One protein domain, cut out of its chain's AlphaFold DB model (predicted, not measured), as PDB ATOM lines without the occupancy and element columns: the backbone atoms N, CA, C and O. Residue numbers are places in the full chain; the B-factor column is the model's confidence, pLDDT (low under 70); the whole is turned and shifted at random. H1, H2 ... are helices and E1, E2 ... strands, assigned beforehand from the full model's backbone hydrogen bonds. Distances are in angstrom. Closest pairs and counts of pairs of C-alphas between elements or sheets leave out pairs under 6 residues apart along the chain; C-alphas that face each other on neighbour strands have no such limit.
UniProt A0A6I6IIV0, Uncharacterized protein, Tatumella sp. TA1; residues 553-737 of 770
ATOM      1  N   ASP A 553     322.970 242.429 249.234       48.50
ATOM      2  CA  ASP A 553     322.995 243.801 248.690       48.50
ATOM      3  C   ASP A 553     321.846 244.113 247.706       48.50
ATOM      4  O   ASP A 553     321.686 245.245 247.260       48.50
ATOM      5  N   THR A 554     321.021 243.120 247.358       62.19
ATOM      6  CA  THR A 554     319.882 243.281 246.435       62.19
ATOM      7  C   THR A 554     318.528 243.361 247.137       62.19
ATOM      8  O   THR A 554     317.487 243.398 246.469       62.19
ATOM      9  N   PHE A 555     318.516 243.360 248.471       76.12
ATOM     10  CA  PHE A 555     317.291 243.481 249.245       76.12
ATOM     11  C   PHE A 555     316.913 244.944 249.462       76.12
ATOM     12  O   PHE A 555     317.740 245.770 249.819       76.12
ATOM     13  N   ALA A 556     315.633 245.250 249.289       84.44
ATOM     14  CA  ALA A 556     315.053 246.509 249.713       84.44
ATOM     15  C   ALA A 556     314.188 246.271 250.949       84.44
ATOM     16  O   ALA A 556     313.352 245.360 250.961       84.44
ATOM     17  N   ALA A 557     314.397 247.099 251.964       89.19
ATOM     18  CA  ALA A 557     313.650 247.070 253.206       89.19
ATOM     19  C   ALA A 557     312.488 248.073 253.189       89.19
ATOM     20  O   ALA A 557     312.557 249.138 252.571       89.19
ATOM     21  N   TYR A 558     311.425 247.729 253.907       91.12
ATOM     22  CA  TYR A 558     310.294 248.592 254.214       91.12
ATOM     23  C   TYR A 558     309.936 248.408 255.689       91.12
ATOM     24  O   TYR A 558     309.661 247.290 256.125       91.12
ATOM     25  N   ASP A 559     309.959 249.477 256.476       90.00
ATOM     26  CA  ASP A 559     309.755 249.378 257.919       90.00
ATOM     27  C   ASP A 559     308.282 249.158 258.286       90.00
ATOM     28  O   ASP A 559     307.361 249.734 257.693       90.00
ATOM     29  N   THR A 560     308.041 248.320 259.296       89.44
ATOM     30  CA  THR A 560     306.671 248.013 259.733       89.44
ATOM     31  C   THR A 560     306.031 249.148 260.529       89.44
ATOM     32  O   THR A 560     304.812 249.163 260.689       89.44
ATOM     33  N   LEU A 561     306.807 250.147 260.962       84.75
ATOM     34  CA  LEU A 561     306.272 251.358 261.582       84.75
ATOM     35  C   LEU A 561     305.475 252.194 260.570       84.75
ATOM     36  O   LEU A 561     304.301 252.479 260.810       84.75
ATOM     37  N   THR A 562     306.077 252.509 259.419       88.00
ATOM     38  CA  THR A 562     305.411 253.196 258.302       88.00
ATOM     39  C   THR A 562     304.199 252.393 257.838       88.00
ATOM     40  O   THR A 562     303.136 252.964 257.595       88.00
ATOM     41  N   TYR A 563     304.321 251.057 257.793       92.62
ATOM     42  CA  TYR A 563     303.184 250.184 257.500       92.62
ATOM     43  C   TYR A 563     302.004 250.432 258.444       92.62
ATOM     44  O   TYR A 563     300.902 250.705 257.974       92.62
ATOM     45  N   ARG A 564     302.210 250.336 259.762       90.44
ATOM     46  CA  ARG A 564     301.123 250.442 260.748       90.44
ATOM     47  C   ARG A 564     300.461 251.816 260.731       90.44
ATOM     48  O   ARG A 564     299.238 251.880 260.746       90.44
ATOM     49  N   GLN A 565     301.253 252.885 260.626       88.75
ATOM     50  CA  GLN A 565     300.737 254.256 260.544       88.75
ATOM     51  C   GLN A 565     299.787 254.420 259.350       88.75
ATOM     52  O   GLN A 565     298.612 254.743 259.521       88.75
ATOM     53  N   LEU A 566     300.257 254.085 258.145       91.44
ATOM     54  CA  LEU A 566     299.450 254.213 256.930       91.44
ATOM     55  C   LEU A 566     298.312 253.190 256.858       91.44
ATOM     56  O   LEU A 566     297.306 253.434 256.197       91.44
ATOM     57  N   ARG A 567     298.444 252.034 257.517       94.12
ATOM     58  CA  ARG A 567     297.398 251.002 257.565       94.12
ATOM     59  C   ARG A 567     296.147 251.582 258.203       94.12
ATOM     60  O   ARG A 567     295.065 251.427 257.644       94.12
ATOM     61  N   ASP A 568     296.301 252.235 259.347       90.00
ATOM     62  CA  ASP A 568     295.178 252.758 260.118       90.00
ATOM     63  C   ASP A 568     294.531 253.957 259.397       90.00
ATOM     64  O   ASP A 568     293.304 254.035 259.310       90.00
ATOM     65  N   GLU A 569     295.334 254.818 258.760       92.00
ATOM     66  CA  GLU A 569     294.843 255.910 257.904       92.00
ATOM     67  C   GLU A 569     294.042 255.397 256.699       92.00
ATOM     68  O   GLU A 569     292.917 255.837 256.455       92.00
ATOM     69  N   VAL A 570     294.577 254.417 255.961       94.06
ATOM     70  CA  VAL A 570     293.892 253.826 254.801       94.06
ATOM     71  C   VAL A 570     292.597 253.125 255.224       94.06
ATOM     72  O   VAL A 570     291.594 253.221 254.513       94.06
ATOM     73  N   GLN A 571     292.577 252.449 256.379       94.19
ATOM     74  CA  GLN A 571     291.344 251.860 256.917       94.19
ATOM     75  C   GLN A 571     290.285 252.926 257.185       94.19
ATOM     76  O   GLN A 571     289.142 252.748 256.766       94.19
ATOM     77  N   ALA A 572     290.659 254.030 257.836       91.81
ATOM     78  CA  ALA A 572     289.745 255.134 258.105       91.81
ATOM     79  C   ALA A 572     289.155 255.698 256.802       91.81
ATOM     80  O   ALA A 572     287.935 255.797 256.675       91.81
ATOM     81  N   MET A 573     289.993 255.941 255.788       91.44
ATOM     82  CA  MET A 573     289.547 256.420 254.472       91.44
ATOM     83  C   MET A 573     288.550 255.463 253.801       91.44
ATOM     84  O   MET A 573     287.576 255.890 253.177       91.44
ATOM     85  N   VAL A 574     288.776 254.153 253.895       92.62
ATOM     86  CA  VAL A 574     287.873 253.154 253.305       92.62
ATOM     87  C   VAL A 574     286.571 253.060 254.101       92.62
ATOM     88  O   VAL A 574     285.506 252.968 253.496       92.62
ATOM     89  N   LEU A 575     286.622 253.146 255.434       92.38
ATOM     90  CA  LEU A 575     285.439 253.136 256.302       92.38
ATOM     91  C   LEU A 575     284.546 254.367 256.104       92.38
ATOM     92  O   LEU A 575     283.325 254.238 256.168       92.38
ATOM     93  N   GLU A 576     285.120 255.534 255.806       90.19
ATOM     94  CA  GLU A 576     284.355 256.735 255.437       90.19
ATOM     95  C   GLU A 576     283.523 256.525 254.162       90.19
ATOM     96  O   GLU A 576     282.392 257.004 254.067       90.19
ATOM     97  N   ARG A 577     284.061 255.773 253.194       89.69
ATOM     98  CA  ARG A 577     283.388 255.435 251.926       89.69
ATOM     99  C   ARG A 577     282.425 254.261 252.077       89.69
ATOM    100  O   ARG A 577     281.377 254.219 251.435       89.69
ATOM    101  N   GLN A 578     282.784 253.289 252.913       91.19
ATOM    102  CA  GLN A 578     282.041 252.056 253.131       91.19
ATOM    103  C   GLN A 578     282.127 251.623 254.607       91.19
ATOM    104  O   GLN A 578     282.979 250.811 254.971       91.19
ATOM    105  N   PRO A 579     281.195 252.078 255.467       91.81
ATOM    106  CA  PRO A 579     281.225 251.791 256.907       91.81
ATOM    107  C   PRO A 579     281.126 250.304 257.279       91.81
ATOM    108  O   PRO A 579     281.423 249.919 258.406       91.81
ATOM    109  N   THR A 580     280.675 249.457 256.350       92.12
ATOM    110  CA  THR A 580     280.569 248.000 256.525       92.12
ATOM    111  C   THR A 580     281.813 247.236 256.066       92.12
ATOM    112  O   THR A 580     281.814 246.004 256.127       92.12
ATOM    113  N   ALA A 581     282.855 247.933 255.596       93.00
ATOM    114  CA  ALA A 581     284.093 247.320 255.132       93.00
ATOM    115  C   ALA A 581     284.765 246.505 256.245       93.00
ATOM    116  O   ALA A 581     284.840 246.916 257.403       93.00
ATOM    117  N   ARG A 582     285.269 245.327 255.876       93.75
ATOM    118  CA  ARG A 582     286.040 244.447 256.760       93.75
ATOM    119  C   ARG A 582     287.455 244.344 256.235       93.75
ATOM    120  O   ARG A 582     287.641 244.168 255.037       93.75
ATOM    121  N   PHE A 583     288.439 244.400 257.118       91.94
ATOM    122  CA  PHE A 583     289.849 244.301 256.751       91.94
ATOM    123  C   PHE A 583     290.417 242.973 257.218       91.94
ATOM    124  O   PHE A 583     289.979 242.426 258.233       91.94
ATOM    125  N   SER A 584     291.400 242.457 256.490       84.19
ATOM    126  CA  SER A 584     292.188 241.346 256.999       84.19
ATOM    127  C   SER A 584     293.122 241.850 258.110       84.19
ATOM    128  O   SER A 584     293.834 242.842 257.954       84.19
ATOM    129  N   SER A 585     293.057 241.214 259.282       66.38
ATOM    130  CA  SER A 585     293.766 241.637 260.493       66.38
ATOM    131  C   SER A 585     295.166 241.034 260.534       66.38
ATOM    132  O   SER A 585     295.432 240.126 261.318       66.38
ATOM    133  N   HIS A 586     296.047 241.502 259.658       76.00
ATOM    134  CA  HIS A 586     297.427 241.034 259.628       76.00
ATOM    135  C   HIS A 586     298.367 242.156 260.068       76.00
ATOM    136  O   HIS A 586     298.420 243.213 259.442       76.00
ATOM    137  N   ASP A 587     299.108 241.917 261.148       78.12
ATOM    138  CA  ASP A 587     300.253 242.738 261.542       78.12
ATOM    139  C   ASP A 587     301.513 241.881 261.375       78.12
ATOM    140  O   ASP A 587     301.564 240.768 261.910       78.12
ATOM    141  N   PRO A 588     302.502 242.319 260.584       80.94
ATOM    142  CA  PRO A 588     303.726 241.557 260.412       80.94
ATOM    143  C   PRO A 588     304.505 241.484 261.731       80.94
ATOM    144  O   PRO A 588     304.720 242.495 262.398       80.94
ATOM    145  N   ALA A 589     304.965 240.280 262.084       72.44
ATOM    146  CA  ALA A 589     305.673 240.033 263.343       72.44
ATOM    147  C   ALA A 589     307.059 240.708 263.426       72.44
ATOM    148  O   ALA A 589     307.568 240.931 264.521       72.44
ATOM    149  N   GLY A 590     307.680 241.017 262.282       75.88
ATOM    150  CA  GLY A 590     309.006 241.634 262.206       75.88
ATOM    151  C   GLY A 590     308.995 243.167 262.201       75.88
ATOM    152  O   GLY A 590     307.976 243.819 261.972       75.88
ATOM    153  N   GLU A 591     310.169 243.766 262.396       81.38
ATOM    154  CA  GLU A 591     310.372 245.224 262.302       81.38
ATOM    155  C   GLU A 591     310.528 245.714 260.854       81.38
ATOM    156  O   GLU A 591     310.403 246.902 260.555       81.38
ATOM    157  N   THR A 592     310.801 244.801 259.920       87.75
ATOM    158  CA  THR A 592     311.073 245.125 258.518       87.75
ATOM    159  C   THR A 592     310.490 244.073 257.584       87.75
ATOM    160  O   THR A 592     310.604 242.870 257.815       87.75
ATOM    161  N   LEU A 593     309.894 244.546 256.496       90.75
ATOM    162  CA  LEU A 593     309.435 243.765 255.360       90.75
ATOM    163  C   LEU A 593     310.442 243.884 254.222       90.75
ATOM    164  O   LEU A 593     310.993 244.955 253.978       90.75
ATOM    165  N   TRP A 594     310.666 242.789 253.507       89.81
ATOM    166  CA  TRP A 594     311.786 242.692 252.581       89.81
ATOM    167  C   TRP A 594     311.341 242.331 251.171       89.81
ATOM    168  O   TRP A 594     310.480 241.469 250.963       89.81
ATOM    169  N   PHE A 595     311.983 242.963 250.192       88.56
ATOM    170  CA  PHE A 595     311.753 242.750 248.769       88.56
ATOM    171  C   PHE A 595     313.076 242.481 248.045       88.56
ATOM    172  O   PHE A 595     314.063 243.170 248.272       88.56
ATOM    173  N   PHE A 596     313.098 241.536 247.110       80.56
ATOM    174  CA  PHE A 596     314.213 241.371 246.170       80.56
ATOM    175  C   PHE A 596     314.293 242.557 245.203       80.56
ATOM    176  O   PHE A 596     313.275 243.192 244.949       80.56
ATOM    177  N   ALA A 597     315.432 242.813 244.556       72.75
ATOM    178  CA  ALA A 597     315.583 243.886 243.559       72.75
ATOM    179  C   ALA A 597     314.499 243.900 242.457       72.75
ATOM    180  O   ALA A 597     314.087 244.960 242.000       72.75
ATOM    181  N   ASN A 598     313.962 242.735 242.082       71.94
ATOM    182  CA  ASN A 598     312.866 242.611 241.109       71.94
ATOM    183  C   ASN A 598     311.461 242.967 241.658       71.94
ATOM    184  O   ASN A 598     310.463 242.786 240.951       71.94
ATOM    185  N   GLY A 599     311.380 243.423 242.911       81.06
ATOM    186  CA  GLY A 599     310.169 243.816 243.631       81.06
ATOM    187  C   GLY A 599     309.411 242.680 244.312       81.06
ATOM    188  O   GLY A 599     308.448 242.943 245.022       81.06
ATOM    189  N   LYS A 600     309.796 241.413 244.129       84.88
ATOM    190  CA  LYS A 600     309.080 240.302 244.772       84.88
ATOM    191  C   LYS A 600     309.358 240.263 246.281       84.88
ATOM    192  O   LYS A 600     310.498 240.513 246.672       84.88
ATOM    193  N   PRO A 601     308.374 239.882 247.112       88.81
ATOM    194  CA  PRO A 601     308.589 239.580 248.523       88.81
ATOM    195  C   PRO A 601     309.704 238.568 248.758       88.81
ATOM    196  O   PRO A 601     309.801 237.571 248.037       88.81
ATOM    197  N   VAL A 602     310.499 238.808 249.794       86.56
ATOM    198  CA  VAL A 602     311.504 237.861 250.281       86.56
ATOM    199  C   VAL A 602     310.828 236.887 251.249       86.56
ATOM    200  O   VAL A 602     310.249 237.337 252.238       86.56
ATOM    201  N   PRO A 603     310.875 235.566 250.996       79.94
ATOM    202  CA  PRO A 603     310.339 234.577 251.924       79.94
ATOM    203  C   PRO A 603     311.056 234.604 253.275       79.94
ATOM    204  O   PRO A 603     312.263 234.833 253.335       79.94
ATOM    205  N   GLU A 604     310.346 234.263 254.351       75.00
ATOM    206  CA  GLU A 604     310.939 234.188 255.693       75.00
ATOM    207  C   GLU A 604     312.095 233.185 255.803       75.00
ATOM    208  O   GLU A 604     313.023 233.398 256.576       75.00
ATOM    209  N   SER A 605     312.088 232.132 254.981       70.81
ATOM    210  CA  SER A 605     313.163 231.134 254.917       70.81
ATOM    211  C   SER A 605     314.490 231.669 254.368       70.81
ATOM    212  O   SER A 605     315.502 230.975 254.454       70.81
ATOM    213  N   VAL A 606     314.496 232.863 253.771       71.44
ATOM    214  CA  VAL A 606     315.706 233.506 253.255       71.44
ATOM    215  C   VAL A 606     316.323 234.356 254.361       71.44
ATOM    216  O   VAL A 606     315.647 235.187 254.969       71.44
ATOM    217  N   GLN A 607     317.618 234.151 254.609       66.44
ATOM    218  CA  GLN A 607     318.383 234.945 255.565       66.44
ATOM    219  C   GLN A 607     318.515 236.382 255.054       66.44
ATOM    220  O   GLN A 607     318.892 236.612 253.904       66.44
ATOM    221  N   LYS A 608     318.158 237.340 255.911       73.06
ATOM    222  CA  LYS A 608     318.047 238.762 255.571       73.06
ATOM    223  C   LYS A 608     319.197 239.538 256.226       73.06
ATOM    224  O   LYS A 608     319.740 239.054 257.222       73.06
ATOM    225  N   PRO A 609     319.594 240.700 255.684       66.38
ATOM    226  CA  PRO A 609     320.617 241.538 256.298       66.38
ATOM    227  C   PRO A 609     320.249 241.907 257.741       66.38
ATOM    228  O   PRO A 609     319.078 242.141 258.040       66.38
ATOM    229  N   ALA A 610     321.250 241.977 258.623       60.41
ATOM    230  CA  ALA A 610     321.043 242.367 260.020       60.41
ATOM    231  C   ALA A 610     320.644 243.848 260.162       60.41
ATOM    232  O   ALA A 610     319.965 244.211 261.116       60.41
ATOM    233  N   ILE A 611     321.049 244.694 259.206       56.75
ATOM    234  CA  ILE A 611     320.697 246.115 259.146       56.75
ATOM    235  C   ILE A 611     319.869 246.374 257.888       56.75
ATOM    236  O   ILE A 611     320.253 245.987 256.786       56.75
ATOM    237  N   ALA A 612     318.729 247.036 258.066       71.44
ATOM    238  CA  ALA A 612     317.823 247.417 256.995       71.44
ATOM    239  C   ALA A 612     318.155 248.813 256.451       71.44
ATOM    240  O   ALA A 612     318.017 249.809 257.159       71.44
ATOM    241  N   GLU A 613     318.528 248.900 255.173       69.62
ATOM    242  CA  GLU A 613     318.610 250.180 254.464       69.62
ATOM    243  C   GLU A 613     317.225 250.578 253.937       69.62
ATOM    244  O   GLU A 613     316.684 249.976 253.006       69.62
ATOM    245  N   LEU A 614     316.624 251.586 254.570       78.38
ATOM    246  CA  LEU A 614     315.301 252.100 254.211       78.38
ATOM    247  C   LEU A 614     315.418 253.207 253.158       78.38
ATOM    248  O   LEU A 614     316.277 254.082 253.265       78.38
ATOM    249  N   SER A 615     314.500 253.233 252.185       76.56
ATOM    250  CA  SER A 615     314.396 254.365 251.252       76.56
ATOM    251  C   SER A 615     314.008 255.652 251.983       76.56
ATOM    252  O   SER A 615     313.433 255.603 253.068       76.56
ATOM    253  N   SER A 616     314.301 256.820 251.413       74.12
ATOM    254  CA  SER A 616     313.912 258.112 251.991       74.12
ATOM    255  C   SER A 616     312.398 258.212 252.234       74.12
ATOM    256  O   SER A 616     311.590 257.595 251.535       74.12
ATOM    257  N   GLN A 617     311.993 258.980 253.249       70.50
ATOM    258  CA  GLN A 617     310.573 259.263 253.463       70.50
ATOM    259  C   GLN A 617     310.037 260.162 252.348       70.50
ATOM    260  O   GLN A 617     310.652 261.179 252.017       70.50
ATOM    261  N   ASN A 618     308.859 259.826 251.825       70.75
ATOM    262  CA  ASN A 618     308.186 260.679 250.861       70.75
ATOM    263  C   ASN A 618     307.426 261.788 251.593       70.75
ATOM    264  O   ASN A 618     306.670 261.531 252.531       70.75
ATOM    265  N   ARG A 619     307.571 263.025 251.115       64.81
ATOM    266  CA  ARG A 619     306.921 264.219 251.691       64.81
ATOM    267  C   ARG A 619     305.395 264.191 251.632       64.81
ATOM    268  O   ARG A 619     304.749 264.993 252.293       64.81
ATOM    269  N   LEU A 620     304.841 263.308 250.815       70.25
ATOM    270  CA  LEU A 620     303.414 263.166 250.577       70.25
ATOM    271  C   LEU A 620     302.900 261.794 251.059       70.25
ATOM    272  O   LEU A 620     301.846 261.340 250.617       70.25
ATOM    273  N   SER A 621     303.637 261.122 251.953       83.69
ATOM    274  CA  SER A 621     303.185 259.893 252.618       83.69
ATOM    275  C   SER A 621     301.790 260.089 253.228       83.69
ATOM    276  O   SER A 621     301.539 261.101 253.878       83.69
ATOM    277  N   GLY A 622     300.874 259.150 252.982       84.94
ATOM    278  CA  GLY A 622     299.462 259.232 253.386       84.94
ATOM    279  C   GLY A 622     298.535 259.918 252.372       84.94
ATOM    280  O   GLY A 622     297.325 259.697 252.399       84.94
ATOM    281  N   ALA A 623     299.058 260.678 251.403       86.38
ATOM    282  CA  ALA A 623     298.226 261.286 250.363       86.38
ATOM    283  C   ALA A 623     297.689 260.231 249.382       86.38
ATOM    284  O   ALA A 623     298.457 259.427 248.848       86.38
ATOM    285  N   VAL A 624     296.383 260.260 249.093       90.00
ATOM    286  CA  VAL A 624     295.747 259.349 248.124       90.00
ATOM    287  C   VAL A 624     296.312 259.593 246.726       90.00
ATOM    288  O   VAL A 624     296.218 260.693 246.186       90.00
ATOM    289  N   VAL A 625     296.869 258.542 246.123       89.94
ATOM    290  CA  VAL A 625     297.436 258.566 244.768       89.94
ATOM    291  C   VAL A 625     296.440 258.028 243.769       89.94
ATOM    292  O   VAL A 625     296.091 258.726 242.825       89.94
ATOM    293  N   PHE A 626     295.976 256.797 243.978       93.19
ATOM    294  CA  PHE A 626     295.117 256.081 243.044       93.19
ATOM    295  C   PHE A 626     293.897 255.528 243.767       93.19
ATOM    296  O   PHE A 626     294.014 254.899 244.818       93.19
ATOM    297  N   VAL A 627     292.728 255.727 243.170       93.62
ATOM    298  CA  VAL A 627     291.446 255.236 243.677       93.62
ATOM    299  C   VAL A 627     290.535 254.881 242.502       93.62
ATOM    300  O   VAL A 627     290.655 255.433 241.405       93.62
ATOM    301  N   GLN A 628     289.644 253.914 242.710       88.19
ATOM    302  CA  GLN A 628     288.805 253.373 241.639       88.19
ATOM    303  C   GLN A 628     287.818 254.390 241.051       88.19
ATOM    304  O   GLN A 628     287.591 254.376 239.846       88.19
ATOM    305  N   ASP A 629     287.300 255.303 241.873       81.75
ATOM    306  CA  ASP A 629     286.507 256.453 241.436       81.75
ATOM    307  C   ASP A 629     287.089 257.731 242.053       81.75
ATOM    308  O   ASP A 629     286.846 258.054 243.214       81.75
ATOM    309  N   SER A 630     287.921 258.437 241.284       80.56
ATOM    310  CA  SER A 630     288.509 259.716 241.713       80.56
ATOM    311  C   SER A 630     287.526 260.884 241.657       80.56
ATOM    312  O   SER A 630     287.766 261.904 242.298       80.56
ATOM    313  N   GLN A 631     286.437 260.767 240.890       78.56
ATOM    314  CA  GLN A 631     285.482 261.861 240.687       78.56
ATOM    315  C   GLN A 631     284.450 261.931 241.812       78.56
ATOM    316  O   GLN A 631     283.900 263.001 242.076       78.56
ATOM    317  N   ASN A 632     284.201 260.811 242.491       79.56
ATOM    318  CA  ASN A 632     283.323 260.747 243.646       79.56
ATOM    319  C   ASN A 632     284.088 260.294 244.903       79.56
ATOM    320  O   ASN A 632     284.205 259.094 245.155       79.56
ATOM    321  N   PRO A 633     284.544 261.237 245.749       72.69
ATOM    322  CA  PRO A 633     285.309 260.925 246.957       72.69
ATOM    323  C   PRO A 633     284.596 259.992 247.944       72.69
ATOM    324  O   PRO A 633     285.276 259.325 248.718       72.69
ATOM    325  N   ASN A 634     283.260 259.931 247.897       75.56
ATOM    326  CA  ASN A 634     282.423 259.130 248.794       75.56
ATOM    327  C   ASN A 634     281.957 257.806 248.167       75.56
ATOM    328  O   ASN A 634     281.217 257.059 248.805       75.56
ATOM    329  N   ALA A 635     282.321 257.519 246.913       83.88
ATOM    330  CA  ALA A 635     281.980 256.245 246.298       83.88
ATOM    331  C   ALA A 635     282.722 255.099 246.999       83.88
ATOM    332  O   ALA A 635     283.904 255.212 247.333       83.88
ATOM    333  N   ALA A 636     282.026 253.975 247.183       87.19
ATOM    334  CA  ALA A 636     282.671 252.739 247.599       87.19
ATOM    335  C   ALA A 636     283.746 252.355 246.572       87.19
ATOM    336  O   ALA A 636     283.528 252.446 245.362       87.19
ATOM    337  N   CYS A 637     284.907 251.924 247.056       90.56
ATOM    338  CA  CYS A 637     286.043 251.561 246.220       90.56
ATOM    339  C   CYS A 637     286.520 250.152 246.565       90.56
ATOM    340  O   CYS A 637     286.667 249.827 247.744       90.56
ATOM    341  N   ASP A 638     286.826 249.329 245.561       91.94
ATOM    342  CA  ASP A 638     287.440 248.019 245.802       91.94
ATOM    343  C   ASP A 638     288.965 248.134 245.960       91.94
ATOM    344  O   ASP A 638     289.591 247.214 246.474       91.94
ATOM    345  N   ALA A 639     289.581 249.258 245.580       94.44
ATOM    346  CA  ALA A 639     290.982 249.538 245.881       94.44
ATOM    347  C   ALA A 639     291.281 251.038 246.031       94.44
ATOM    348  O   ALA A 639     290.684 251.888 245.360       94.44
ATOM    349  N   LEU A 640     292.240 251.336 246.909       94.75
ATOM    350  CA  LEU A 640     292.744 252.678 247.205       94.75
ATOM    351  C   LEU A 640     294.222 252.581 247.591       94.75
ATOM    352  O   LEU A 640     294.579 251.734 248.406       94.75
ATOM    353  N   PHE A 641     295.061 253.453 247.031       95.81
ATOM    354  CA  PHE A 641     296.486 253.559 247.340       95.81
ATOM    355  C   PHE A 641     296.861 254.984 247.731       95.81
ATOM    356  O   PHE A 641     296.523 255.935 247.025       95.81
ATOM    357  N   VAL A 642     297.616 255.105 248.816       93.31
ATOM    358  CA  VAL A 642     298.286 256.314 249.289       93.31
ATOM    359  C   VAL A 642     299.791 256.218 249.045       93.31
ATOM    360  O   VAL A 642     300.347 255.119 248.940       93.31
ATOM    361  N   ALA A 643     300.476 257.354 248.952       90.12
ATOM    362  CA  ALA A 643     301.931 257.341 248.935       90.12
ATOM    363  C   ALA A 643     302.488 256.873 250.276       90.12
ATOM    364  O   ALA A 643     301.870 257.057 251.323       90.12
ATOM    365  N   SER A 644     303.663 256.258 250.217       92.12
ATOM    366  CA  SER A 644     304.417 255.819 251.385       92.12
ATOM    367  C   SER A 644     305.846 256.346 251.271       92.12
ATOM    368  O   SER A 644     306.008 257.504 250.938       92.12
ATOM    369  N   ARG A 645     306.891 255.557 251.523       88.50
ATOM    370  CA  ARG A 645     308.294 255.924 251.289       88.50
ATOM    371  C   ARG A 645     308.600 256.042 249.797       88.50
ATOM    372  O   ARG A 645     307.853 255.539 248.958       88.50
ATOM    373  N   ASP A 646     309.732 256.649 249.456       82.62
ATOM    374  CA  ASP A 646     310.154 256.771 248.061       82.62
ATOM    375  C   ASP A 646     310.257 255.394 247.391       82.62
ATOM    376  O   ASP A 646     310.858 254.463 247.937       82.62
ATOM    377  N   GLY A 647     309.616 255.265 246.224       85.19
ATOM    378  CA  GLY A 647     309.470 254.007 245.486       85.19
ATOM    379  C   GLY A 647     308.343 253.085 245.976       85.19
ATOM    380  O   GLY A 647     308.202 251.980 245.445       85.19
ATOM    381  N   TYR A 648     307.527 253.507 246.951       92.44
ATOM    382  CA  TYR A 648     306.444 252.705 247.524       92.44
ATOM    383  C   TYR A 648     305.107 253.455 247.589       92.44
ATOM    384  O   TYR A 648     305.031 254.654 247.850       92.44
ATOM    385  N   MET A 649     304.024 252.701 247.428       95.06
ATOM    386  CA  MET A 649     302.675 253.089 247.835       95.06
ATOM    387  C   MET A 649     302.127 252.034 248.794       95.06
ATOM    388  O   MET A 649     302.494 250.858 248.717       95.06
ATOM    389  N   GLN A 650     301.223 252.439 249.673       95.81
ATOM    390  CA  GLN A 650     300.484 251.536 250.546       95.81
ATOM    391  C   GLN A 650     298.993 251.688 250.283       95.81
ATOM    392  O   GLN A 650     298.533 252.757 249.906       95.81
ATOM    393  N   GLY A 651     298.218 250.627 250.434       95.88
ATOM    394  CA  GLY A 651     296.800 250.691 250.135       95.88
ATOM    395  C   GLY A 651     296.046 249.450 250.548       95.88
ATOM    396  O   GLY A 651     296.559 248.600 251.276       95.88
ATOM    397  N   VAL A 652     294.831 249.333 250.030       95.62
ATOM    398  CA  VAL A 652     294.010 248.134 250.166       95.62
ATOM    399  C   VAL A 652     293.477 247.669 248.821       95.62
ATOM    400  O   VAL A 652     293.244 248.472 247.917       95.62
ATOM    401  N   ILE A 653     293.245 246.363 248.713       94.94
ATOM    402  CA  ILE A 653     292.493 245.744 247.621       94.94
ATOM    403  C   ILE A 653     291.458 244.801 248.236       94.94
ATOM    404  O   ILE A 653     291.796 243.931 249.039       94.94
ATOM    405  N   ARG A 654     290.194 244.940 247.845       93.31
ATOM    406  CA  ARG A 654     289.106 244.055 248.248       93.31
ATOM    407  C   ARG A 654     289.274 242.700 247.582       93.31
ATOM    408  O   ARG A 654     289.369 242.580 246.360       93.31
ATOM    409  N   ASN A 655     289.271 241.661 248.398       89.00
ATOM    410  CA  ASN A 655     289.250 240.288 247.951       89.00
ATOM    411  C   ASN A 655     287.792 239.864 247.706       89.00
ATOM    412  O   ASN A 655     287.028 239.724 248.664       89.00
ATOM    413  N   PRO A 656     287.382 239.621 246.448       84.00
ATOM    414  CA  PRO A 656     285.990 239.316 246.128       84.00
ATOM    415  C   PRO A 656     285.527 237.952 246.660       84.00
ATOM    416  O   PRO A 656     284.329 237.689 246.685       84.00
ATOM    417  N   GLN A 657     286.448 237.068 247.067       84.88
ATOM    418  CA  GLN A 657     286.103 235.746 247.601       84.88
ATOM    419  C   GLN A 657     285.752 235.797 249.089       84.88
ATOM    420  O   GLN A 657     284.860 235.079 249.531       84.88
ATOM    421  N   THR A 658     286.471 236.613 249.858       87.75
ATOM    422  CA  THR A 658     286.301 236.728 251.314       87.75
ATOM    423  C   THR A 658     285.502 237.957 251.724       87.75
ATOM    424  O   THR A 658     285.086 238.043 252.876       87.75
ATOM    425  N   ASP A 659     285.288 238.892 250.796       90.06
ATOM    426  CA  ASP A 659     284.690 240.203 251.044       90.06
ATOM    427  C   ASP A 659     285.440 241.009 252.120       90.06
ATOM    428  O   ASP A 659     284.859 241.693 252.964       90.06
ATOM    429  N   THR A 660     286.768 240.891 252.108       93.19
ATOM    430  CA  THR A 660     287.670 241.614 253.008       93.19
ATOM    431  C   THR A 660     288.680 242.425 252.215       93.19
ATOM    432  O   THR A 660     289.147 241.992 251.165       93.19
ATOM    433  N   TYR A 661     289.061 243.583 252.734       94.62
ATOM    434  CA  TYR A 661     290.147 244.400 252.220       94.62
ATOM    435  C   TYR A 661     291.480 243.875 252.736       94.62
ATOM    436  O   TYR A 661     291.729 243.855 253.943       94.62
ATOM    437  N   ASP A 662     292.327 243.450 251.807       93.94
ATOM    438  CA  ASP A 662     293.702 243.069 252.084       93.94
ATOM    439  C   ASP A 662     294.600 244.298 252.010       93.94
ATOM    440  O   ASP A 662     294.526 245.067 251.052       93.94
ATOM    441  N   HIS A 663     295.456 244.473 253.016       95.62
ATOM    442  CA  HIS A 663     296.467 245.528 253.030       95.62
ATOM    443  C   HIS A 663     297.598 245.198 252.066       95.62
ATOM    444  O   HIS A 663     298.156 244.098 252.105       95.62
ATOM    445  N   VAL A 664     297.948 246.154 251.211       95.69
ATOM    446  CA  VAL A 664     298.878 245.965 250.098       95.69
ATOM    447  C   VAL A 664     299.992 246.999 250.144       95.69
ATOM    448  O   VAL A 664     299.739 248.196 250.240       95.69
ATOM    449  N   ILE A 665     301.228 246.531 249.991       96.31
ATOM    450  CA  ILE A 665     302.384 247.370 249.679       96.31
ATOM    451  C   ILE A 665     302.678 247.230 248.188       96.31
ATOM    452  O   ILE A 665     302.862 246.122 247.673       96.31
ATOM    453  N   ALA A 666     302.700 248.363 247.497       95.25
ATOM    454  CA  ALA A 666     303.021 248.470 246.088       95.25
ATOM    455  C   ALA A 666     304.428 249.051 245.923       95.25
ATOM    456  O   ALA A 666     304.641 250.229 246.191       95.25
ATOM    457  N   ARG A 667     305.390 248.247 245.463       92.75
ATOM    458  CA  ARG A 667     306.769 248.699 245.233       92.75
ATOM    459  C   ARG A 667     307.029 248.941 243.754       92.75
ATOM    460  O   ARG A 667     306.792 248.042 242.943       92.75
ATOM    461  N   GLN A 668     307.549 250.116 243.423       89.06
ATOM    462  CA  GLN A 668     308.012 250.469 242.085       89.06
ATOM    463  C   GLN A 668     309.313 249.732 241.763       89.06
ATOM    464  O   GLN A 668     310.236 249.659 242.573       89.06
ATOM    465  N   VAL A 669     309.386 249.186 240.557       82.94
ATOM    466  CA  VAL A 669     310.559 248.503 240.022       82.94
ATOM    467  C   VAL A 669     310.838 249.065 238.647       82.94
ATOM    468  O   VAL A 669     309.948 249.105 237.795       82.94
ATOM    469  N   THR A 670     312.083 249.458 238.421       77.25
ATOM    470  CA  THR A 670     312.558 249.947 237.132       77.25
ATOM    471  C   THR A 670     313.514 248.928 236.531       77.25
ATOM    472  O   THR A 670     314.440 248.469 237.195       77.25
ATOM    473  N   GLN A 671     313.273 248.549 235.279       65.44
ATOM    474  CA  GLN A 671     314.159 247.680 234.511       65.44
ATOM    475  C   GLN A 671     314.591 248.387 233.232       65.44
ATOM    476  O   GLN A 671     313.760 248.949 232.514       65.44
ATOM    477  N   GLU A 672     315.881 248.312 232.923       66.12
ATOM    478  CA  GLU A 672     316.401 248.670 231.609       66.12
ATOM    479  C   GLU A 672     316.453 247.428 230.729       66.12
ATOM    480  O   GLU A 672     317.060 246.416 231.081       66.12
ATOM    481  N   LYS A 673     315.777 247.485 229.583       52.97
ATOM    482  CA  LYS A 673     315.797 246.411 228.593       52.97
ATOM    483  C   LYS A 673     315.818 247.018 227.198       52.97
ATOM    484  O   LYS A 673     314.968 247.842 226.877       52.97
ATOM    485  N   ASP A 674     316.793 246.617 226.385       50.00
ATOM    486  CA  ASP A 674     316.948 247.059 224.991       50.00
ATOM    487  C   ASP A 674     317.043 248.596 224.836       50.00
ATOM    488  O   ASP A 674     316.461 249.183 223.924       50.00
ATOM    489  N   GLY A 675     317.731 249.273 225.767       56.09
ATOM    490  CA  GLY A 675     317.859 250.740 225.777       56.09
ATOM    491  C   GLY A 675     316.569 251.490 226.135       56.09
ATOM    492  O   GLY A 675     316.497 252.707 225.967       56.09
ATOM    493  N   GLN A 676     315.538 250.783 226.613       52.81
ATOM    494  CA  GLN A 676     314.298 251.364 227.113       52.81
ATOM    495  C   GLN A 676     314.112 251.063 228.600       52.81
ATOM    496  O   GLN A 676     314.132 249.911 229.037       52.81
ATOM    497  N   THR A 677     313.859 252.115 229.370       63.59
ATOM    498  CA  THR A 677     313.508 252.025 230.784       63.59
ATOM    499  C   THR A 677     312.013 251.745 230.925       63.59
ATOM    500  O   THR A 677     311.184 252.528 230.459       63.59
ATOM    501  N   LYS A 678     311.652 250.627 231.561       68.12
ATOM    502  CA  LYS A 678     310.263 250.282 231.899       68.12
ATOM    503  C   LYS A 678     310.099 250.218 233.410       68.12
ATOM    504  O   LYS A 678     310.828 249.488 234.078       68.12
ATOM    505  N   SER A 679     309.107 250.937 233.924       78.94
ATOM    506  CA  SER A 679     308.724 250.897 235.335       78.94
ATOM    507  C   SER A 679     307.411 250.141 235.521       78.94
ATOM    508  O   SER A 679     306.476 250.303 234.740       78.94
ATOM    509  N   TYR A 680     307.325 249.315 236.558       84.62
ATOM    510  CA  TYR A 680     306.095 248.639 236.976       84.62
ATOM    511  C   TYR A 680     306.022 248.582 238.502       84.62
ATOM    512  O   TYR A 680     307.015 248.785 239.189       84.62
ATOM    513  N   PHE A 681     304.845 248.287 239.038       91.38
ATOM    514  CA  PHE A 681     304.627 248.059 240.458       91.38
ATOM    515  C   PHE A 681     304.450 246.572 240.741       91.38
ATOM    516  O   PHE A 681     303.776 245.849 240.007       91.38
ATOM    517  N   THR A 682     305.032 246.117 241.837       93.31
ATOM    518  CA  THR A 682     304.734 244.821 242.452       93.31
ATOM    519  C   THR A 682     303.776 245.046 243.604       93.31
ATOM    520  O   THR A 682     304.006 245.937 244.409       93.31
ATOM    521  N   LEU A 683     302.697 244.271 243.675       94.81
ATOM    522  CA  LEU A 683     301.668 244.389 244.705       94.81
ATOM    523  C   LEU A 683     301.784 243.201 245.649       94.81
ATOM    524  O   LEU A 683     301.643 242.059 245.206       94.81
ATOM    525  N   SER A 684     302.022 243.459 246.931       95.12
ATOM    526  CA  SER A 684     302.229 242.422 247.944       95.12
ATOM    527  C   SER A 684     301.285 242.613 249.125       95.12
ATOM    528  O   SER A 684     301.267 243.679 249.730       95.12
ATOM    529  N   CYS A 685     300.504 241.581 249.442       93.50
ATOM    530  CA  CYS A 685     299.654 241.517 250.628       93.50
ATOM    531  C   CYS A 685     300.517 241.354 251.874       93.50
ATOM    532  O   CYS A 685     301.438 240.531 251.876       93.50
ATOM    533  N   VAL A 686     300.176 242.083 252.930       91.50
ATOM    534  CA  VAL A 686     300.777 241.905 254.251       91.50
ATOM    535  C   VAL A 686     300.041 240.802 255.010       91.50
ATOM    536  O   VAL A 686     298.817 240.819 255.119       91.50
ATOM    537  N   GLN A 687     300.794 239.827 255.512       85.12
ATOM    538  CA  GLN A 687     300.321 238.688 256.301       85.12
ATOM    539  C   GLN A 687     301.124 238.597 257.612       85.12
ATOM    540  O   GLN A 687     302.192 239.194 257.730       85.12
ATOM    541  N   GLU A 688     300.647 237.821 258.591       78.12
ATOM    542  CA  GLU A 688     301.369 237.606 259.864       78.12
ATOM    543  C   GLU A 688     302.792 237.059 259.645       78.12
ATOM    544  O   GLU A 688     303.743 237.496 260.290       78.12
ATOM    545  N   GLN A 689     302.944 236.136 258.688       74.88
ATOM    546  CA  GLN A 689     304.214 235.490 258.329       74.88
ATOM    547  C   GLN A 689     305.000 236.258 257.248       74.88
ATOM    548  O   GLN A 689     305.810 235.666 256.535       74.88
ATOM    549  N   GLY A 690     304.731 237.556 257.079       84.19
ATOM    550  CA  GLY A 690     305.429 238.423 256.132       84.19
ATOM    551  C   GLY A 690     304.613 238.755 254.882       84.19
ATOM    552  O   GLY A 690     303.390 238.876 254.916       84.19
ATOM    553  N   LEU A 691     305.295 238.967 253.759       91.69
ATOM    554  CA  LEU A 691     304.677 239.450 252.525       91.69
ATOM    555  C   LEU A 691     304.328 238.321 251.556       91.69
ATOM    556  O   LEU A 691     305.139 237.439 251.270       91.69
ATOM    557  N   LYS A 692     303.147 238.420 250.945       90.62
ATOM    558  CA  LYS A 692     302.704 237.517 249.884       90.62
ATOM    559  C   LYS A 692     302.403 238.281 248.609       90.62
ATOM    560  O   LYS A 692     301.586 239.194 248.593       90.62
ATOM    561  N   MET A 693     303.009 237.856 247.506       90.94
ATOM    562  CA  MET A 693     302.779 238.484 246.210       90.94
ATOM    563  C   MET A 693     301.307 238.352 245.784       90.94
ATOM    564  O   MET A 693     300.768 237.245 245.735       90.94
ATOM    565  N   LEU A 694     300.670 239.476 245.455       91.25
ATOM    566  CA  LEU A 694     299.292 239.545 244.961       91.25
ATOM    567  C   LEU A 694     299.216 239.762 243.459       91.25
ATOM    568  O   LEU A 694     298.334 239.197 242.814       91.25
ATOM    569  N   GLY A 695     300.094 240.585 242.891       88.19
ATOM    570  CA  GLY A 695     299.922 241.032 241.515       88.19
ATOM    571  C   GLY A 695     300.946 242.051 241.051       88.19
ATOM    572  O   GLY A 695     301.916 242.343 241.745       88.19
ATOM    573  N   TYR A 696     300.712 242.594 239.865       89.88
ATOM    574  CA  TYR A 696     301.557 243.615 239.254       89.88
ATOM    575  C   TYR A 696     300.696 244.774 238.767       89.88
ATOM    576  O   TYR A 696     299.552 244.567 238.366       89.88
ATOM    577  N   GLY A 697     301.253 245.977 238.782       87.81
ATOM    578  CA  GLY A 697     300.623 247.187 238.276       87.81
ATOM    579  C   GLY A 697     301.527 247.937 237.314       87.81
ATOM    580  O   GLY A 697     302.744 247.781 237.336       87.81
ATOM    581  N   HIS A 698     300.941 248.763 236.465       87.62
ATOM    582  CA  HIS A 698     301.669 249.689 235.610       87.62
ATOM    583  C   HIS A 698     300.879 250.989 235.499       87.62
ATOM    584  O   HIS A 698     299.659 250.969 235.328       87.62
ATOM    585  N   VAL A 699     301.579 252.117 235.570       87.00
ATOM    586  CA  VAL A 699     300.973 253.441 235.419       87.00
ATOM    587  C   VAL A 699     300.993 253.836 233.949       87.00
ATOM    588  O   VAL A 699     302.030 253.757 233.296       87.00
ATOM    589  N   SER A 700     299.847 254.232 233.405       82.25
ATOM    590  CA  SER A 700     299.708 254.666 232.017       82.25
ATOM    591  C   SER A 700     300.709 255.774 231.645       82.25
ATOM    592  O   SER A 700     301.130 256.546 232.505       82.25
ATOM    593  N   PRO A 701     301.080 255.887 230.355       75.00
ATOM    594  CA  PRO A 701     301.931 256.953 229.816       75.00
ATOM    595  C   PRO A 701     301.689 258.377 230.329       75.00
ATOM    596  O   PRO A 701     302.625 259.155 230.489       75.00
ATOM    597  N   ASP A 702     300.426 258.732 230.541       79.94
ATOM    598  CA  ASP A 702     299.974 260.052 230.989       79.94
ATOM    599  C   ASP A 702     300.050 260.247 232.518       79.94
ATOM    600  O   ASP A 702     299.781 261.343 233.026       79.94
ATOM    601  N   GLY A 703     300.416 259.196 233.256       80.81
ATOM    602  CA  GLY A 703     300.476 259.180 234.712       80.81
ATOM    603  C   GLY A 703     299.111 259.124 235.399       80.81
ATOM    604  O   GLY A 703     299.052 259.283 236.612       80.81
ATOM    605  N   GLU A 704     298.005 258.972 234.664       86.88
ATOM    606  CA  GLU A 704     296.657 259.179 235.221       86.88
ATOM    607  C   GLU A 704     295.967 257.900 235.675       86.88
ATOM    608  O   GLU A 704     295.054 257.966 236.497       86.88
ATOM    609  N   THR A 705     296.384 256.744 235.161       89.44
ATOM    610  CA  THR A 705     295.737 255.466 235.454       89.44
ATOM    611  C   THR A 705     296.761 254.430 235.891       89.44
ATOM    612  O   THR A 705     297.656 254.070 235.129       89.44
ATOM    613  N   LEU A 706     296.603 253.882 237.092       91.75
ATOM    614  CA  LEU A 706     297.278 252.656 237.499       91.75
ATOM    615  C   LEU A 706     296.420 251.468 237.067       91.75
ATOM    616  O   LEU A 706     295.322 251.274 237.578       91.75
ATOM    617  N   VAL A 707     296.922 250.655 236.145       90.31
ATOM    618  CA  VAL A 707     296.275 249.398 235.757       90.31
ATOM    619  C   VAL A 707     296.983 248.257 236.462       90.31
ATOM    620  O   VAL A 707     298.189 248.082 236.279       90.31
ATOM    621  N   TYR A 708     296.255 247.465 237.245       92.25
ATOM    622  CA  TYR A 708     296.818 246.313 237.941       92.25
ATOM    623  C   TYR A 708     296.134 244.992 237.596       92.25
ATOM    624  O   TYR A 708     294.979 244.940 237.179       92.25
ATOM    625  N   LYS A 709     296.890 243.908 237.773       89.69
ATOM    626  CA  LYS A 709     296.478 242.520 237.564       89.69
ATOM    627  C   LYS A 709     296.869 241.688 238.778       89.69
ATOM    628  O   LYS A 709     298.037 241.674 239.170       89.69
ATOM    629  N   LEU A 710     295.915 240.951 239.338       89.38
ATOM    630  CA  LEU A 710     296.168 239.990 240.416       89.38
ATOM    631  C   LEU A 710     296.602 238.636 239.834       89.38
ATOM    632  O   LEU A 710     296.093 238.218 238.803       89.38
ATOM    633  N   GLN A 711     297.497 237.899 240.494       81.88
ATOM    634  CA  GLN A 711     298.053 236.633 239.979       81.88
ATOM    635  C   GLN A 711     296.998 235.556 239.680       81.88
ATOM    636  O   GLN A 711     297.229 234.684 238.851       81.88
ATOM    637  N   ARG A 712     295.850 235.602 240.366       74.81
ATOM    638  CA  ARG A 712     294.745 234.642 240.213       74.81
ATOM    639  C   ARG A 712     293.642 235.123 239.265       74.81
ATOM    640  O   ARG A 712     292.620 234.454 239.157       74.81
ATOM    641  N   SER A 713     293.816 236.278 238.621       79.31
ATOM    642  CA  SER A 713     292.823 236.878 237.731       79.31
ATOM    643  C   SER A 713     293.474 237.368 236.442       79.31
ATOM    644  O   SER A 713     294.497 238.043 236.465       79.31
ATOM    645  N   GLU A 714     292.852 237.070 235.306       76.81
ATOM    646  CA  GLU A 714     293.237 237.643 234.011       76.81
ATOM    647  C   GLU A 714     292.670 239.056 233.796       76.81
ATOM    648  O   GLU A 714     293.040 239.739 232.845       76.81
ATOM    649  N   GLN A 715     291.796 239.521 234.691       84.38
ATOM    650  CA  GLN A 715     291.138 240.813 234.567       84.38
ATOM    651  C   GLN A 715     292.056 241.957 235.016       84.38
ATOM    652  O   GLN A 715     292.581 241.951 236.132       84.38
ATOM    653  N   LEU A 716     292.199 242.957 234.147       86.81
ATOM    654  CA  LEU A 716     292.868 244.216 234.455       86.81
ATOM    655  C   LEU A 716     291.907 245.150 235.194       86.81
ATOM    656  O   LEU A 716     290.769 245.335 234.766       86.81
ATOM    657  N   GLN A 717     292.383 245.743 236.284       89.88
ATOM    658  CA  GLN A 717     291.631 246.669 237.123       89.88
ATOM    659  C   GLN A 717     292.268 248.063 237.031       89.88
ATOM    660  O   GLN A 717     293.446 248.208 237.376       89.88
ATOM    661  N   PRO A 718     291.550 249.077 236.521       92.69
ATOM    662  CA  PRO A 718     292.050 250.441 236.458       92.69
ATOM    663  C   PRO A 718     291.757 251.199 237.759       92.69
ATOM    664  O   PRO A 718     290.665 251.104 238.313       92.69
ATOM    665  N   LEU A 719     292.713 252.011 238.200       92.62
ATOM    666  CA  LEU A 719     292.544 253.026 239.234       92.62
ATOM    667  C   LEU A 719     292.956 254.375 238.671       92.62
ATOM    668  O   LEU A 719     293.984 254.489 238.007       92.62
ATOM    669  N   THR A 720     292.165 255.394 238.961       92.06
ATOM    670  CA  THR A 720     292.405 256.757 238.489       92.06
ATOM    671  C   THR A 720     293.153 257.565 239.533       92.06
ATOM    672  O   THR A 720     292.964 257.366 240.734       92.06
ATOM    673  N   ILE A 721     294.018 258.467 239.078       90.00
ATOM    674  CA  ILE A 721     294.746 259.363 239.967       90.00
ATOM    675  C   ILE A 721     293.761 260.269 240.721       90.00
ATOM    676  O   ILE A 721     292.869 260.860 240.112       90.00
ATOM    677  N   ALA A 722     293.904 260.374 242.041       85.62
ATOM    678  CA  ALA A 722     292.973 261.130 242.881       85.62
ATOM    679  C   ALA A 722     293.090 262.647 242.666       85.62
ATOM    680  O   ALA A 722     292.091 263.361 242.687       85.62
ATOM    681  N   ASN A 723     294.306 263.138 242.422       81.62
ATOM    682  CA  ASN A 723     294.561 264.531 242.085       81.62
ATOM    683  C   ASN A 723     295.661 264.612 241.017       81.62
ATOM    684  O   ASN A 723     296.756 264.085 241.193       81.62
ATOM    685  N   LYS A 724     295.372 265.278 239.895       78.69
ATOM    686  CA  LYS A 724     296.303 265.402 238.765       78.69
ATOM    687  C   LYS A 724     297.536 266.248 239.091       78.69
ATOM    688  O   LYS A 724     298.593 265.986 238.513       78.69
ATOM    689  N   ASP A 725     297.422 267.194 240.021       73.50
ATOM    690  CA  ASP A 725     298.514 268.091 240.422       73.50
ATOM    691  C   ASP A 725     299.632 267.338 241.145       73.50
ATOM    692  O   ASP A 725     300.799 267.720 241.057       73.50
ATOM    693  N   ILE A 726     299.300 266.202 241.771       71.06
ATOM    694  CA  ILE A 726     300.250 265.311 242.448       71.06
ATOM    695  C   ILE A 726     301.396 264.892 241.512       71.06
ATOM    696  O   ILE A 726     302.533 264.751 241.955       71.06
ATOM    697  N   LYS A 727     301.147 264.767 240.199       69.25
ATOM    698  CA  LYS A 727     302.179 264.419 239.203       69.25
ATOM    699  C   LYS A 727     303.317 265.441 239.124       69.25
ATOM    700  O   LYS A 727     304.436 265.078 238.770       69.25
ATOM    701  N   ALA A 728     303.025 266.708 239.415       65.69
ATOM    702  CA  ALA A 728     303.984 267.807 239.372       65.69
ATOM    703  C   ALA A 728     304.613 268.104 240.744       65.69
ATOM    704  O   ALA A 728     305.541 268.909 240.827       65.69
ATOM    705  N   MET A 729     304.134 267.462 241.818       59.34
ATOM    706  CA  MET A 729     304.622 267.718 243.169       59.34
ATOM    707  C   MET A 729     306.016 267.095 243.395       59.34
ATOM    708  O   MET A 729     306.238 265.916 243.079       59.34
ATOM    709  N   PRO A 730     306.976 267.851 243.969       51.94
ATOM    710  CA  PRO A 730     308.285 267.322 244.350       51.94
ATOM    711  C   PRO A 730     308.146 266.136 245.319       51.94
ATOM    712  O   PRO A 730     307.469 266.245 246.336       51.94
ATOM    713  N   GLY A 731     308.788 265.005 245.008       50.50
ATOM    714  CA  GLY A 731     308.686 263.752 245.777       50.50
ATOM    715  C   GLY A 731     307.726 262.714 245.179       50.50
ATOM    716  O   GLY A 731     307.933 261.522 245.364       50.50
ATOM    717  N   PHE A 732     306.743 263.122 244.369       61.78
ATOM    718  CA  PHE A 732     305.884 262.191 243.619       61.78
ATOM    719  C   PHE A 732     306.344 261.964 242.185       61.78
ATOM    720  O   PHE A 732     306.046 260.923 241.603       61.78
ATOM    721  N   ALA A 733     307.117 262.900 241.623       58.78
ATOM    722  CA  ALA A 733     307.670 262.768 240.280       58.78
ATOM    723  C   ALA A 733     308.406 261.429 240.087       58.78
ATOM    724  O   ALA A 733     308.257 260.821 239.039       58.78
ATOM    725  N   GLU A 734     309.128 260.940 241.104       59.12
ATOM    726  CA  GLU A 734     309.796 259.624 241.130       59.12
ATOM    727  C   GLU A 734     308.847 258.448 240.816       59.12
ATOM    728  O   GLU A 734     309.194 257.587 240.005       59.12
ATOM    729  N   LEU A 735     307.615 258.464 241.346       59.28
ATOM    730  CA  LEU A 735     306.586 257.440 241.083       59.28
ATOM    731  C   LEU A 735     306.139 257.412 239.613       59.28
ATOM    732  O   LEU A 735     305.671 256.383 239.120       59.28
ATOM    733  N   PHE A 736     306.304 258.532 238.905       64.56
ATOM    734  CA  PHE A 736     305.950 258.703 237.494       64.56
ATOM    735  C   PHE A 736     307.172 258.781 236.563       64.56
ATOM    736  O   PHE A 736     307.014 258.794 235.337       64.56
ATOM    737  N   LYS A 737     308.399 258.812 237.106       57.53
ATOM    738  CA  LYS A 737     309.636 258.780 236.317       57.53
ATOM    739  C   LYS A 737     309.669 257.448 235.558       57.53
ATOM    740  O   LYS A 737     309.596 256.364 236.139       57.53
TER     741      LYS A 737
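What this domain is: This is residues 553 to 737 of the 770 residues of an uncharacterized protein of Tatumella sp. TA1 (UniProt A0A6I6IIV0). A closed barrel of eight antiparallel strands, E3 to E10, makes the core, and the long helix H1 packs slantwise on its outside. E1 and E2 pair as a small sheet of their own at the beginning of H1, the short helices H2 and H3 follow the last barrel strand, and the hairpin end of E6 and E7, residues 671 to 678, runs on beyond the barrel. The printed part has 185 residues, with three named helices and ten named strands in the order E1 H1 E2 E3 E4 E5 E6 E7 E8 E9 E10 H2 H3; the class is mixed. It is compact, with a radius of gyration of the C-alphas of 15.6 A and spans of 44 by 40 by 34 A.

How they stand to each other: Start at E1, residues 555 to 559, and look across to its antiparallel neighbour E2, residues 592 to 596: N 556 and O 595 are 2.8 A apart. The barrel is a meander, each strand the antiparallel neighbour of the one before: E3, residues 624 to 627, E4, 639 to 643, E5, 648 to 655, E6, 660 to 673, E7, 676 to 687, E8, 690 to 699, E9, 705 to 710, and E10, 716 to 721. Going round, find within hydrogen-bond range N 625 and O 641 at 2.8 A, N 642 and O 650 at 2.7 A, N 651 and O 664 at 2.9 A, N 667 and O 682 at 2.9 A, N 683 and O 695 at 2.8 A, N 698 and O 707 at 2.8 A, and N 706 and O 719 at 2.8 A. E10 closes the ring on E3, with N 720 and O 627 2.9 A apart. H1, residues 560 to 577, is on the barrel, outside it, at a height over the sheet of 8.4 A; its line and that of E5 stand at 49 degrees on the local plane, and the closest C-alphas of the two are those of Val 570 and Gly 651, 6.3 A. H2, residues 724 to 728, is only just on the barrel, with 5 pairs of C-alphas within 10 A. H3, residues 733 to 736, is on it at a height of 7.9 A, over none of the strands; H2 and H3 are close but not clearly touching, their closest C-alphas being Lys 727 and Ala 733, 5.8 A. In H1, 13 of 14 O i to N i+4 pairs are within hydrogen-bond range; H2 has 0 of 1, but 2 of 2 O i to N i+3 pairs, and H3 is too short for an i+4 pair.

Where its parts are: Find C-alpha 555 at (317.291, 243.481, 249.245), where E1 begins. H1 runs 25.7 A to C-alpha 577 at (283.388, 255.435, 251.926). E6 spans 37.6 A and bends by 51 degrees at residue 663; E7 spans 34.8 A; E8 spans 26.0 A and bends by 61 degrees at residue 694. H3 ends at C-alpha 736, (305.950, 258.703, 237.494).

The domain as a whole: The two C-alphas farthest apart are those of Thr 580 and Gly 675, 48.4 A. The printed part has no cut; the links H1 to E2, E2 to E3 and E3 to E4 are long. Mean pLDDT of the printed part is 82.5, and among the residues under 70 are 671 to 678 and 727 to 737.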